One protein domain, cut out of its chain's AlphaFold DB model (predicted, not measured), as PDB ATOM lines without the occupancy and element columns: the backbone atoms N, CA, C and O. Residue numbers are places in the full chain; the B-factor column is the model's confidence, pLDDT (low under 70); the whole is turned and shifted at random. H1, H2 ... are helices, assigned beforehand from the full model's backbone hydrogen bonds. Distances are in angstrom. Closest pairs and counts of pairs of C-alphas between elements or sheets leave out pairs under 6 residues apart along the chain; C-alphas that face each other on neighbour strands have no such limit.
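What this domain is: This is residues 45 to 134 of the 134 residues of an uncharacterized protein of Taenia asiatica (UniProt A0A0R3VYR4). Four helices, H3 to H6, make an up-and-down bundle, each running against the one before it, with H4 and H5 in its middle. A helical hairpin, H1 and H2, sits beside the H3 and H4 side of the bundle, and the tail of residues 121 to 134, with no named element, folds back past H6 and H4. The printed part has 90 residues with six named helices, H1 to H6 in chain order, and no named strand; the class is all helix. It is compact, with a radius of gyration of the C-alphas of 12.4 A and spans of 37 by 26 by 23 A.

How they stand to each other: H1, residues 45 to 52, and H2, residues 57 to 64, form a hairpin and touch at Ile 47 and Thr 60, their closest C-alphas, 6.4 A apart. H2 is close but not clearly touching H4, residues 83 to 92, at a steep tilt of 59 degrees; the closest C-alphas, of Arg 61 and Leu 85, are 6.3 A apart. H3, residues 70 to 80, touches H5, residues 96 to 105, at a shallow tilt of 31 degrees, the same way; the closest C-alphas, of Ile 74 and Leu 102, are 5.9 A apart. H4 and H5 form a hairpin at a shallow tilt of 11 degrees, closest at the C-alphas of Phe 90 and Leu 99, 5.5 A apart. H6, residues 111 to 120, touches H5, the closest C-alphas being those of Leu 103 and Phe 113, 6.1 A apart, and is apart from H3. Every O i to N i+4 pair is within hydrogen-bond range in H1, H2, H3, H4 and H6; in H5, 5 of 6 are.

Where its parts are: H1 begins with C-alpha 45 at (-2.303, -33.365, -51.634). H3 is the longest helix, 15.2 A from first to last C-alpha; H6, 14.4 A, ends with C-alpha 120 at (-13.252, -61.895, -53.655).

The domain as a whole: The two farthest C-alphas, of Thr 53 and Pro 123, are 38.3 A apart. The printed part has no cut, and the five links between helices are tight. Mean pLDDT of the printed part is 93.7; residue 134, the chain's last, is under 70.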
ATOM      1  N   ARG A  45      -3.066 -34.200 -52.573       93.44
ATOM      2  CA  ARG A  45      -2.303 -33.365 -51.634       93.44
ATOM      3  C   ARG A  45      -3.071 -33.130 -50.344       93.44
ATOM      4  O   ARG A  45      -2.478 -33.165 -49.268       93.44
ATOM      5  N   LEU A  46      -4.382 -32.918 -50.440       94.69
ATOM      6  CA  LEU A  46      -5.248 -32.767 -49.275       94.69
ATOM      7  C   LEU A  46      -5.207 -34.014 -48.389       94.69
ATOM      8  O   LEU A  46      -4.995 -33.898 -47.188       94.69
ATOM      9  N   ILE A  47      -5.346 -35.208 -48.963       94.69
ATOM     10  CA  ILE A  47      -5.311 -36.454 -48.188       94.69
ATOM     11  C   ILE A  47      -3.925 -36.689 -47.577       94.69
ATOM     12  O   ILE A  47      -3.844 -37.096 -46.421       94.69
ATOM     13  N   LEU A  48      -2.841 -36.386 -48.302       93.94
ATOM     14  CA  LEU A  48      -1.484 -36.420 -47.741       93.94
ATOM     15  C   LEU A  48      -1.357 -35.527 -46.497       93.94
ATOM     16  O   LEU A  48      -0.795 -35.951 -45.489       93.94
ATOM     17  N   PHE A  49      -1.895 -34.309 -46.569       94.81
ATOM     18  CA  PHE A  49      -1.892 -33.355 -45.463       94.81
ATOM     19  C   PHE A  49      -2.754 -33.818 -44.277       94.81
ATOM     20  O   PHE A  49      -2.316 -33.782 -43.129       94.81
ATOM     21  N   LEU A  50      -3.971 -34.299 -44.536       93.81
ATOM     22  CA  LEU A  50      -4.857 -34.831 -43.495       93.81
ATOM     23  C   LEU A  50      -4.221 -36.039 -42.791       93.81
ATOM     24  O   LEU A  50      -4.234 -36.142 -41.565       93.81
ATOM     25  N   HIS A  51      -3.583 -36.922 -43.557       92.44
ATOM     26  CA  HIS A  51      -2.880 -38.073 -43.008       92.44
ATOM     27  C   HIS A  51      -1.678 -37.665 -42.139       92.44
ATOM     28  O   HIS A  51      -1.494 -38.202 -41.047       92.44
ATOM     29  N   SER A  52      -0.866 -36.697 -42.582       93.12
ATOM     30  CA  SER A  52       0.307 -36.242 -41.818       93.12
ATOM     31  C   SER A  52      -0.062 -35.508 -40.526       93.12
ATOM     32  O   SER A  52       0.697 -35.548 -39.558       93.12
ATOM     33  N   THR A  53      -1.245 -34.895 -40.483       92.19
ATOM     34  CA  THR A  53      -1.790 -34.203 -39.306       92.19
ATOM     35  C   THR A  53      -2.546 -35.126 -38.348       92.19
ATOM     36  O   THR A  53      -3.038 -34.656 -37.326       92.19
ATOM     37  N   LYS A  54      -2.583 -36.442 -38.623       88.62
ATOM     38  CA  LYS A  54      -3.239 -37.469 -37.791       88.62
ATOM     39  C   LYS A  54      -4.712 -37.164 -37.501       88.62
ATOM     40  O   LYS A  54      -5.201 -37.452 -36.409       88.62
ATOM     41  N   VAL A  55      -5.417 -36.578 -38.470       91.06
ATOM     42  CA  VAL A  55      -6.853 -36.333 -38.314       91.06
ATOM     43  C   VAL A  55      -7.612 -37.649 -38.139       91.06
ATOM     44  O   VAL A  55      -7.158 -38.692 -38.630       91.06
ATOM     45  N   PRO A  56      -8.802 -37.616 -37.518       90.94
ATOM     46  CA  PRO A  56      -9.661 -38.783 -37.425       90.94
ATOM     47  C   PRO A  56      -9.906 -39.437 -38.791       90.94
ATOM     48  O   PRO A  56     -10.148 -38.784 -39.811       90.94
ATOM     49  N   LYS A  57      -9.845 -40.767 -38.815       89.44
ATOM     50  CA  LYS A  57      -9.878 -41.576 -40.039       89.44
ATOM     51  C   LYS A  57     -11.147 -41.375 -40.866       89.44
ATOM     52  O   LYS A  57     -11.089 -41.376 -42.095       89.44
ATOM     53  N   ASN A  58     -12.280 -41.128 -40.208       89.19
ATOM     54  CA  ASN A  58     -13.553 -40.790 -40.846       89.19
ATOM     55  C   ASN A  58     -13.485 -39.489 -41.675       89.19
ATOM     56  O   ASN A  58     -14.173 -39.383 -42.691       89.19
ATOM     57  N   ILE A  59     -12.638 -38.523 -41.298       92.19
ATOM     58  CA  ILE A  59     -12.404 -37.304 -42.084       92.19
ATOM     59  C   ILE A  59     -11.652 -37.656 -43.368       92.19
ATOM     60  O   ILE A  59     -12.093 -37.302 -44.461       92.19
ATOM     61  N   THR A  60     -10.572 -38.434 -43.266       92.25
ATOM     62  CA  THR A  60      -9.816 -38.916 -44.437       92.25
ATOM     63  C   THR A  60     -10.694 -39.752 -45.373       92.25
ATOM     64  O   THR A  60     -10.715 -39.509 -46.582       92.25
ATOM     65  N   ARG A  61     -11.500 -40.670 -44.819       91.25
ATOM     66  CA  ARG A  61     -12.517 -41.457 -45.540       91.25
ATOM     67  C   ARG A  61     -13.446 -40.563 -46.358       91.25
ATOM     68  O   ARG A  61     -13.676 -40.815 -47.541       91.25
ATOM     69  N   ARG A  62     -13.951 -39.485 -45.752       89.75
ATOM     70  CA  ARG A  62     -14.846 -38.535 -46.420       89.75
ATOM     71  C   ARG A  62     -14.185 -37.851 -47.610       89.75
ATOM     72  O   ARG A  62     -14.882 -37.598 -48.584       89.75
ATOM     73  N   PHE A  63     -12.887 -37.556 -47.569       91.88
ATOM     74  CA  PHE A  63     -12.200 -36.921 -48.697       91.88
ATOM     75  C   PHE A  63     -11.756 -37.920 -49.781       91.88
ATOM     76  O   PHE A  63     -11.807 -37.592 -50.965       91.88
ATOM     77  N   LEU A  64     -11.449 -39.172 -49.426       91.75
ATOM     78  CA  LEU A  64     -11.103 -40.231 -50.392       91.75
ATOM     79  C   LEU A  64     -12.172 -40.456 -51.469       91.75
ATOM     80  O   LEU A  64     -11.852 -40.806 -52.603       91.75
ATOM     81  N   GLN A  65     -13.449 -40.209 -51.161       88.75
ATOM     82  CA  GLN A  65     -14.522 -40.356 -52.146       88.75
ATOM     83  C   GLN A  65     -14.392 -39.408 -53.352       88.75
ATOM     84  O   GLN A  65     -15.086 -39.626 -54.349       88.75
ATOM     85  N   TYR A  66     -13.598 -38.336 -53.251       90.50
ATOM     86  CA  TYR A  66     -13.381 -37.357 -54.320       90.50
ATOM     87  C   TYR A  66     -12.159 -37.666 -55.193       90.50
ATOM     88  O   TYR A  66     -11.858 -36.877 -56.086       90.50
ATOM     89  N   MET A  67     -11.475 -38.794 -54.970       92.06
ATOM     90  CA  MET A  67     -10.431 -39.252 -55.888       92.06
ATOM     91  C   MET A  67     -11.002 -39.418 -57.308       92.06
ATOM     92  O   MET A  67     -12.118 -39.933 -57.454       92.06
ATOM     93  N   PRO A  68     -10.271 -38.964 -58.344       87.62
ATOM     94  CA  PRO A  68     -10.778 -38.924 -59.715       87.62
ATOM     95  C   PRO A  68     -10.953 -40.318 -60.326       87.62
ATOM     96  O   PRO A  68     -11.916 -40.548 -61.057       87.62
ATOM     97  N   ASP A  69     -10.056 -41.246 -60.003       90.75
ATOM     98  CA  ASP A  69     -10.007 -42.588 -60.573       90.75
ATOM     99  C   ASP A  69      -9.469 -43.621 -59.561       90.75
ATOM    100  O   ASP A  69      -8.911 -43.274 -58.512       90.75
ATOM    101  N   SER A  70      -9.677 -44.904 -59.869       93.12
ATOM    102  CA  SER A  70      -9.292 -46.024 -59.005       93.12
ATOM    103  C   SER A  70      -7.775 -46.203 -58.896       93.12
ATOM    104  O   SER A  70      -7.309 -46.624 -57.842       93.12
ATOM    105  N   GLU A  71      -7.000 -45.894 -59.937       93.50
ATOM    106  CA  GLU A  71      -5.542 -46.071 -59.945       93.50
ATOM    107  C   GLU A  71      -4.882 -45.086 -58.977       93.50
ATOM    108  O   GLU A  71      -4.185 -45.503 -58.049       93.50
ATOM    109  N   SER A  72      -5.228 -43.802 -59.101       94.00
ATOM    110  CA  SER A  72      -4.799 -42.736 -58.194       94.00
ATOM    111  C   SER A  72      -5.185 -43.034 -56.741       94.00
ATOM    112  O   SER A  72      -4.408 -42.776 -55.817       94.00
ATOM    113  N   LEU A  73      -6.385 -43.583 -56.512       95.69
ATOM    114  CA  LEU A  73      -6.825 -43.988 -55.176       95.69
ATOM    115  C   LEU A  73      -5.965 -45.129 -54.630       95.69
ATOM    116  O   LEU A  73      -5.507 -45.030 -53.494       95.69
ATOM    117  N   ILE A  74      -5.735 -46.185 -55.417       96.94
ATOM    118  CA  ILE A  74      -4.933 -47.344 -55.001       96.94
ATOM    119  C   ILE A  74      -3.511 -46.905 -54.661       96.94
ATOM    120  O   ILE A  74      -3.003 -47.266 -53.601       96.94
ATOM    121  N   ASP A  75      -2.887 -46.087 -55.510       95.94
ATOM    122  CA  ASP A  75      -1.555 -45.539 -55.247       95.94
ATOM    123  C   ASP A  75      -1.491 -44.811 -53.909       95.94
ATOM    124  O   ASP A  75      -0.579 -45.036 -53.108       95.94
ATOM    125  N   LEU A  76      -2.486 -43.969 -53.638       95.75
ATOM    126  CA  LEU A  76      -2.546 -43.185 -52.416       95.75
ATOM    127  C   LEU A  76      -2.754 -44.057 -51.172       95.75
ATOM    128  O   LEU A  76      -2.017 -43.896 -50.199       95.75
ATOM    129  N   VAL A  77      -3.719 -44.983 -51.191       95.69
ATOM    130  CA  VAL A  77      -4.008 -45.833 -50.023       95.69
ATOM    131  C   VAL A  77      -2.880 -46.820 -49.747       95.69
ATOM    132  O   VAL A  77      -2.551 -47.037 -48.586       95.69
ATOM    133  N   VAL A  78      -2.223 -47.355 -50.783       96.38
ATOM    134  CA  VAL A  78      -1.044 -48.219 -50.627       96.38
ATOM    135  C   VAL A  78       0.113 -47.420 -50.035       96.38
ATOM    136  O   VAL A  78       0.731 -47.866 -49.070       96.38
ATOM    137  N   ARG A  79       0.384 -46.219 -50.564       94.94
ATOM    138  CA  ARG A  79       1.467 -45.348 -50.081       94.94
ATOM    139  C   ARG A  79       1.288 -44.946 -48.618       94.94
ATOM    140  O   ARG A  79       2.274 -44.832 -47.899       94.94
ATOM    141  N   LEU A  80       0.050 -44.702 -48.195       94.31
ATOM    142  CA  LEU A  80      -0.271 -44.255 -46.839       94.31
ATOM    143  C   LEU A  80      -0.622 -45.401 -45.879       94.31
ATOM    144  O   LEU A  80      -0.819 -45.159 -44.694       94.31
ATOM    145  N   GLY A  81      -0.702 -46.643 -46.364       94.31
ATOM    146  CA  GLY A  81      -1.123 -47.788 -45.558       94.31
ATOM    147  C   GLY A  81      -2.603 -47.767 -45.155       94.31
ATOM    148  O   GLY A  81      -2.977 -48.441 -44.200       94.31
ATOM    149  N   LEU A  82      -3.447 -47.026 -45.880       94.69
ATOM    150  CA  LEU A  82      -4.892 -46.868 -45.649       94.69
ATOM    151  C   LEU A  82      -5.706 -47.979 -46.336       94.69
ATOM    152  O   LEU A  82      -6.706 -47.719 -47.011       94.69
ATOM    153  N   TYR A  83      -5.229 -49.222 -46.237       96.06
ATOM    154  CA  TYR A  83      -5.759 -50.357 -46.999       96.06
ATOM    155  C   TYR A  83      -7.236 -50.618 -46.725       96.06
ATOM    156  O   TYR A  83      -7.982 -50.953 -47.639       96.06
ATOM    157  N   ASP A  84      -7.671 -50.434 -45.489       95.62
ATOM    158  CA  ASP A  84      -9.042 -50.656 -45.066       95.62
ATOM    159  C   ASP A  84     -10.015 -49.612 -45.632       95.62
ATOM    160  O   ASP A  84     -11.106 -49.976 -46.063       95.62
ATOM    161  N   LEU A  85      -9.610 -48.344 -45.742       95.50
ATOM    162  CA  LEU A  85     -10.379 -47.332 -46.472       95.50
ATOM    163  C   LEU A  85     -10.443 -47.662 -47.971       95.50
ATOM    164  O   LEU A  85     -11.463 -47.433 -48.620       95.50
ATOM    165  N   GLY A  86      -9.372 -48.246 -48.519       96.00
ATOM    166  CA  GLY A  86      -9.372 -48.802 -49.871       96.00
ATOM    167  C   GLY A  86     -10.373 -49.954 -50.034       96.00
ATOM    168  O   GLY A  86     -11.148 -49.961 -50.991       96.00
ATOM    169  N   LEU A  87     -10.399 -50.901 -49.088       96.81
ATOM    170  CA  LEU A  87     -11.365 -52.002 -49.071       96.81
ATOM    171  C   LEU A  87     -12.796 -51.471 -49.021       96.81
ATOM    172  O   LEU A  87     -13.605 -51.846 -49.866       96.81
ATOM    173  N   GLU A  88     -13.093 -50.579 -48.073       95.50
ATOM    174  CA  GLU A  88     -14.402 -49.933 -47.935       95.50
ATOM    175  C   GLU A  88     -14.849 -49.321 -49.262       95.50
ATOM    176  O   GLU A  88     -15.949 -49.606 -49.738       95.50
ATOM    177  N   HIS A  89     -13.965 -48.558 -49.910       94.94
ATOM    178  CA  HIS A  89     -14.255 -47.903 -51.178       94.94
ATOM    179  C   HIS A  89     -14.655 -48.893 -52.283       94.94
ATOM    180  O   HIS A  89     -15.699 -48.722 -52.923       94.94
ATOM    181  N   PHE A  90     -13.847 -49.930 -52.522       96.00
ATOM    182  CA  PHE A  90     -14.092 -50.869 -53.621       96.00
ATOM    183  C   PHE A  90     -15.223 -51.857 -53.325       96.00
ATOM    184  O   PHE A  90     -15.994 -52.190 -54.225       96.00
ATOM    185  N   ILE A  91     -15.384 -52.280 -52.069       96.12
ATOM    186  CA  ILE A  91     -16.482 -53.159 -51.650       96.12
ATOM    187  C   ILE A  91     -17.820 -52.427 -51.770       96.12
ATOM    188  O   ILE A  91     -18.757 -52.969 -52.362       96.12
ATOM    189  N   HIS A  92     -17.902 -51.186 -51.278       93.50
ATOM    190  CA  HIS A  92     -19.110 -50.366 -51.377       93.50
ATOM    191  C   HIS A  92     -19.530 -50.163 -52.839       93.50
ATOM    192  O   HIS A  92     -20.702 -50.313 -53.185       93.50
ATOM    193  N   ARG A  93     -18.560 -49.900 -53.725       92.44
ATOM    194  CA  ARG A  93     -18.793 -49.727 -55.168       92.44
ATOM    195  C   ARG A  93     -18.979 -51.026 -55.947       92.44
ATOM    196  O   ARG A  93     -19.238 -50.958 -57.144       92.44
ATOM    197  N   ARG A  94     -18.858 -52.191 -55.296       95.19
ATOM    198  CA  ARG A  94     -18.894 -53.510 -55.952       95.19
ATOM    199  C   ARG A  94     -17.843 -53.637 -57.071       95.19
ATOM    200  O   ARG A  94     -18.034 -54.383 -58.030       95.19
ATOM    201  N   ASP A  95     -16.728 -52.921 -56.941       95.25
ATOM    202  CA  ASP A  95     -15.652 -52.874 -57.927       95.25
ATOM    203  C   ASP A  95     -14.657 -54.015 -57.685       95.25
ATOM    204  O   ASP A  95     -13.688 -53.911 -56.926       95.25
ATOM    205  N   VAL A  96     -14.922 -55.143 -58.343       96.69
ATOM    206  CA  VAL A  96     -14.091 -56.352 -58.266       96.69
ATOM    207  C   VAL A  96     -12.689 -56.113 -58.829       96.69
ATOM    208  O   VAL A  96     -11.722 -56.674 -58.313       96.69
ATOM    209  N   ALA A  97     -12.568 -55.304 -59.885       96.62
ATOM    210  CA  ALA A  97     -11.289 -55.043 -60.534       96.62
ATOM    211  C   ALA A  97     -10.395 -54.187 -59.630       96.62
ATOM    212  O   ALA A  97      -9.267 -54.585 -59.337       96.62
ATOM    213  N   GLY A  98     -10.931 -53.080 -59.108       96.50
ATOM    214  CA  GLY A  98     -10.245 -52.223 -58.145       96.50
ATOM    215  C   GLY A  98      -9.835 -52.978 -56.881       96.50
ATOM    216  O   GLY A  98      -8.679 -52.894 -56.465       96.50
ATOM    217  N   LEU A  99     -10.723 -53.819 -56.334       97.44
ATOM    218  CA  LEU A  99     -10.407 -54.645 -55.165       97.44
ATOM    219  C   LEU A  99      -9.260 -55.632 -55.435       97.44
ATOM    220  O   LEU A  99      -8.384 -55.793 -54.590       97.44
ATOM    221  N   ARG A 100      -9.222 -56.275 -56.611       97.81
ATOM    222  CA  ARG A 100      -8.127 -57.187 -56.995       97.81
ATOM    223  C   ARG A 100      -6.785 -56.466 -57.113       97.81
ATOM    224  O   ARG A 100      -5.779 -57.005 -56.658       97.81
ATOM    225  N   ILE A 101      -6.772 -55.274 -57.710       98.12
ATOM    226  CA  ILE A 101      -5.551 -54.471 -57.880       98.12
ATOM    227  C   ILE A 101      -5.066 -53.934 -56.530       98.12
ATOM    228  O   ILE A 101      -3.867 -53.948 -56.262       98.12
ATOM    229  N   LEU A 102      -5.977 -53.503 -55.654       98.00
ATOM    230  CA  LEU A 102      -5.616 -53.137 -54.287       98.00
ATOM    231  C   LEU A 102      -4.963 -54.328 -53.579       98.00
ATOM    232  O   LEU A 102      -3.873 -54.202 -53.033       98.00
ATOM    233  N   LEU A 103      -5.601 -55.500 -53.644       97.69
ATOM    234  CA  LEU A 103      -5.149 -56.686 -52.927       97.69
ATOM    235  C   LEU A 103      -3.788 -57.201 -53.396       97.69
ATOM    236  O   LEU A 103      -3.001 -57.646 -52.568       97.69
ATOM    237  N   SER A 104      -3.479 -57.108 -54.694       97.69
ATOM    238  CA  SER A 104      -2.159 -57.489 -55.218       97.69
ATOM    239  C   SER A 104      -1.024 -56.593 -54.709       97.69
ATOM    240  O   SER A 104       0.140 -56.983 -54.778       97.69
ATOM    241  N   ARG A 105      -1.358 -55.410 -54.178       97.69
ATOM    242  CA  ARG A 105      -0.425 -54.427 -53.609       97.69
ATOM    243  C   ARG A 105      -0.499 -54.337 -52.082       97.69
ATOM    244  O   ARG A 105       0.304 -53.628 -51.475       97.69
ATOM    245  N   THR A 106      -1.436 -55.044 -51.458       97.19
ATOM    246  CA  THR A 106      -1.551 -55.145 -50.001       97.19
ATOM    247  C   THR A 106      -0.642 -56.273 -49.501       97.19
ATOM    248  O   THR A 106      -0.754 -57.398 -49.990       97.19
ATOM    249  N   PRO A 107       0.248 -56.031 -48.519       96.31
ATOM    250  CA  PRO A 107       1.068 -57.088 -47.934       96.31
ATOM    251  C   PRO A 107       0.207 -58.215 -47.357       96.31
ATOM    252  O   PRO A 107      -0.747 -57.952 -46.631       96.31
ATOM    253  N   SER A 108       0.576 -59.474 -47.600       96.06
ATOM    254  CA  SER A 108      -0.185 -60.635 -47.108       96.06
ATOM    255  C   SER A 108      -0.238 -60.757 -45.581       96.06
ATOM    256  O   SER A 108      -1.091 -61.463 -45.054       96.06
ATOM    257  N   SER A 109       0.652 -60.062 -44.866       95.19
ATOM    258  CA  SER A 109       0.659 -59.969 -43.402       95.19
ATOM    259  C   SER A 109      -0.411 -59.033 -42.833       95.19
ATOM    260  O   SER A 109      -0.635 -59.032 -41.625       95.19
ATOM    261  N   LYS A 110      -1.046 -58.210 -43.674       94.44
ATOM    262  CA  LYS A 110      -2.103 -57.281 -43.275       94.44
ATOM    263  C   LYS A 110      -3.443 -58.006 -43.193       94.44
ATOM    264  O   LYS A 110      -3.786 -58.797 -44.068       94.44
ATOM    265  N   GLU A 111      -4.230 -57.691 -42.172       95.25
ATOM    266  CA  GLU A 111      -5.565 -58.269 -41.988       95.25
ATOM    267  C   GLU A 111      -6.497 -57.909 -43.158       95.25
ATOM    268  O   GLU A 111      -7.290 -58.727 -43.626       95.25
ATOM    269  N   GLU A 112      -6.310 -56.721 -43.732       96.56
ATOM    270  CA  GLU A 112      -7.005 -56.245 -44.924       96.56
ATOM    271  C   GLU A 112      -6.797 -57.169 -46.131       96.56
ATOM    272  O   GLU A 112      -7.696 -57.323 -46.959       96.56
ATOM    273  N   PHE A 113      -5.646 -57.846 -46.221       97.31
ATOM    274  CA  PHE A 113      -5.418 -58.831 -47.270       97.31
ATOM    275  C   PHE A 113      -6.371 -60.026 -47.125       97.31
ATOM    276  O   PHE A 113      -7.057 -60.420 -48.071       97.31
ATOM    277  N   ARG A 114      -6.487 -60.570 -45.911       96.88
ATOM    278  CA  ARG A 114      -7.384 -61.693 -45.602       96.88
ATOM    279  C   ARG A 114      -8.856 -61.317 -45.795       96.88
ATOM    280  O   ARG A 114      -9.641 -62.102 -46.341       96.88
ATOM    281  N   ILE A 115      -9.233 -60.105 -45.388       97.06
ATOM    282  CA  ILE A 115     -10.586 -59.574 -45.580       97.06
ATOM    283  C   ILE A 115     -10.889 -59.451 -47.076       97.06
ATOM    284  O   ILE A 115     -11.882 -60.007 -47.544       97.06
ATOM    285  N   GLY A 116     -10.011 -58.805 -47.847       97.25
ATOM    286  CA  GLY A 116     -10.179 -58.653 -49.291       97.25
ATOM    287  C   GLY A 116     -10.323 -59.994 -50.018       97.25
ATOM    288  O   GLY A 116     -11.212 -60.142 -50.858       97.25
ATOM    289  N   GLN A 117      -9.537 -61.011 -49.642       97.62
ATOM    290  CA  GLN A 117      -9.691 -62.375 -50.171       97.62
ATOM    291  C   GLN A 117     -11.068 -62.977 -49.862       97.62
ATOM    292  O   GLN A 117     -11.666 -63.624 -50.721       97.62
ATOM    293  N   THR A 118     -11.590 -62.743 -48.657       97.12
ATOM    294  CA  THR A 118     -12.912 -63.234 -48.236       97.12
ATOM    295  C   THR A 118     -14.044 -62.611 -49.053       97.12
ATOM    296  O   THR A 118     -15.036 -63.277 -49.344       97.12
ATOM    297  N   TYR A 119     -13.909 -61.343 -49.445       97.62
ATOM    298  CA  TYR A 119     -14.854 -60.703 -50.359       97.62
ATOM    299  C   TYR A 119     -14.719 -61.265 -51.778       97.62
ATOM    300  O   TYR A 119     -15.715 -61.661 -52.379       97.62
ATOM    301  N   LEU A 120     -13.496 -61.387 -52.299       97.62
ATOM    302  CA  LEU A 120     -13.252 -61.895 -53.655       97.62
ATOM    303  C   LEU A 120     -13.618 -63.373 -53.860       97.62
ATOM    304  O   LEU A 120     -13.801 -63.785 -55.005       97.62
ATOM    305  N   SER A 121     -13.729 -64.170 -52.793       97.38
ATOM    306  CA  SER A 121     -14.178 -65.567 -52.873       97.38
ATOM    307  C   SER A 121     -15.694 -65.714 -53.011       97.38
ATOM    308  O   SER A 121     -16.176 -66.792 -53.361       97.38
ATOM    309  N   LYS A 122     -16.454 -64.642 -52.759       96.31
ATOM    310  CA  LYS A 122     -17.914 -64.629 -52.847       96.31
ATOM    311  C   LYS A 122     -18.377 -63.887 -54.101       96.31
ATOM    312  O   LYS A 122     -17.779 -62.873 -54.468       96.31
ATOM    313  N   PRO A 123     -19.488 -64.320 -54.722       95.31
ATOM    314  CA  PRO A 123     -20.170 -63.530 -55.736       95.31
ATOM    315  C   PRO A 123     -20.485 -62.116 -55.235       95.31
ATOM    316  O   PRO A 123     -20.877 -61.923 -54.083       95.31
ATOM    317  N   THR A 124     -20.358 -61.123 -56.117       94.81
ATOM    318  CA  THR A 124     -20.490 -59.705 -55.761       94.81
ATOM    319  C   THR A 124     -21.836 -59.364 -55.132       94.81
ATOM    320  O   THR A 124     -21.886 -58.459 -54.316       94.81
ATOM    321  N   ASN A 125     -22.922 -60.081 -55.437       94.00
ATOM    322  CA  ASN A 125     -24.243 -59.881 -54.818       94.00
ATOM    323  C   ASN A 125     -24.319 -60.330 -53.343       94.00
ATOM    324  O   ASN A 125     -25.234 -59.919 -52.638       94.00
ATOM    325  N   GLN A 126     -23.361 -61.126 -52.863       95.44
ATOM    326  CA  GLN A 126     -23.276 -61.579 -51.472       95.44
ATOM    327  C   GLN A 126     -22.382 -60.688 -50.601       95.44
ATOM    328  O   GLN A 126     -22.233 -60.952 -49.408       95.44
ATOM    329  N   TRP A 127     -21.749 -59.654 -51.167       96.00
ATOM    330  CA  TRP A 127     -20.914 -58.760 -50.366       96.00
ATOM    331  C   TRP A 127     -21.789 -57.943 -49.414       96.00
ATOM    332  O   TRP A 127     -22.792 -57.347 -49.822       96.00
ATOM    333  N   THR A 128     -21.397 -57.919 -48.148       93.94
ATOM    334  CA  THR A 128     -21.964 -57.042 -47.122       93.94
ATOM    335  C   THR A 128     -21.161 -55.755 -47.040       93.94
ATOM    336  O   THR A 128     -20.024 -55.689 -47.514       93.94
ATOM    337  N   GLU A 129     -21.732 -54.724 -46.431       89.81
ATOM    338  CA  GLU A 129     -20.992 -53.494 -46.175       89.81
ATOM    339  C   GLU A 129     -19.754 -53.784 -45.309       89.81
ATOM    340  O   GLU A 129     -19.827 -54.562 -44.355       89.81
ATOM    341  N   TYR A 130     -18.607 -53.218 -45.692       90.69
ATOM    342  CA  TYR A 130     -17.367 -53.313 -44.927       90.69
ATOM    343  C   TYR A 130     -17.194 -52.037 -44.110       90.69
ATOM    344  O   TYR A 130     -17.226 -50.945 -44.672       90.69
ATOM    345  N   MET A 131     -16.990 -52.187 -42.804       86.19
ATOM    346  CA  MET A 131     -16.763 -51.080 -41.879       86.19
ATOM    347  C   MET A 131     -15.305 -51.126 -41.410       86.19
ATOM    348  O   MET A 131     -14.927 -52.086 -40.726       86.19
ATOM    349  N   PRO A 132     -14.470 -50.138 -41.782       81.06
ATOM    350  CA  PRO A 132     -13.095 -50.063 -41.302       81.06
ATOM    351  C   PRO A 132     -13.053 -49.938 -39.780       81.06
ATOM    352  O   PRO A 132     -13.891 -49.254 -39.196       81.06
ATOM    353  N   GLN A 133     -12.065 -50.575 -39.155       75.00
ATOM    354  CA  GLN A 133     -11.817 -50.432 -37.719       75.00
ATOM    355  C   GLN A 133     -11.144 -49.076 -37.440       75.00
ATOM    356  O   GLN A 133     -10.355 -48.600 -38.270       75.00
ATOM    357  N   ASP A 134     -11.475 -48.454 -36.306       58.84
ATOM    358  CA  ASP A 134     -10.918 -47.162 -35.872       58.84
ATOM    359  C   ASP A 134      -9.470 -47.282 -35.370       58.84
ATOM    360  O   ASP A 134      -9.160 -48.255 -34.644       58.84
TER     361      ASP A 134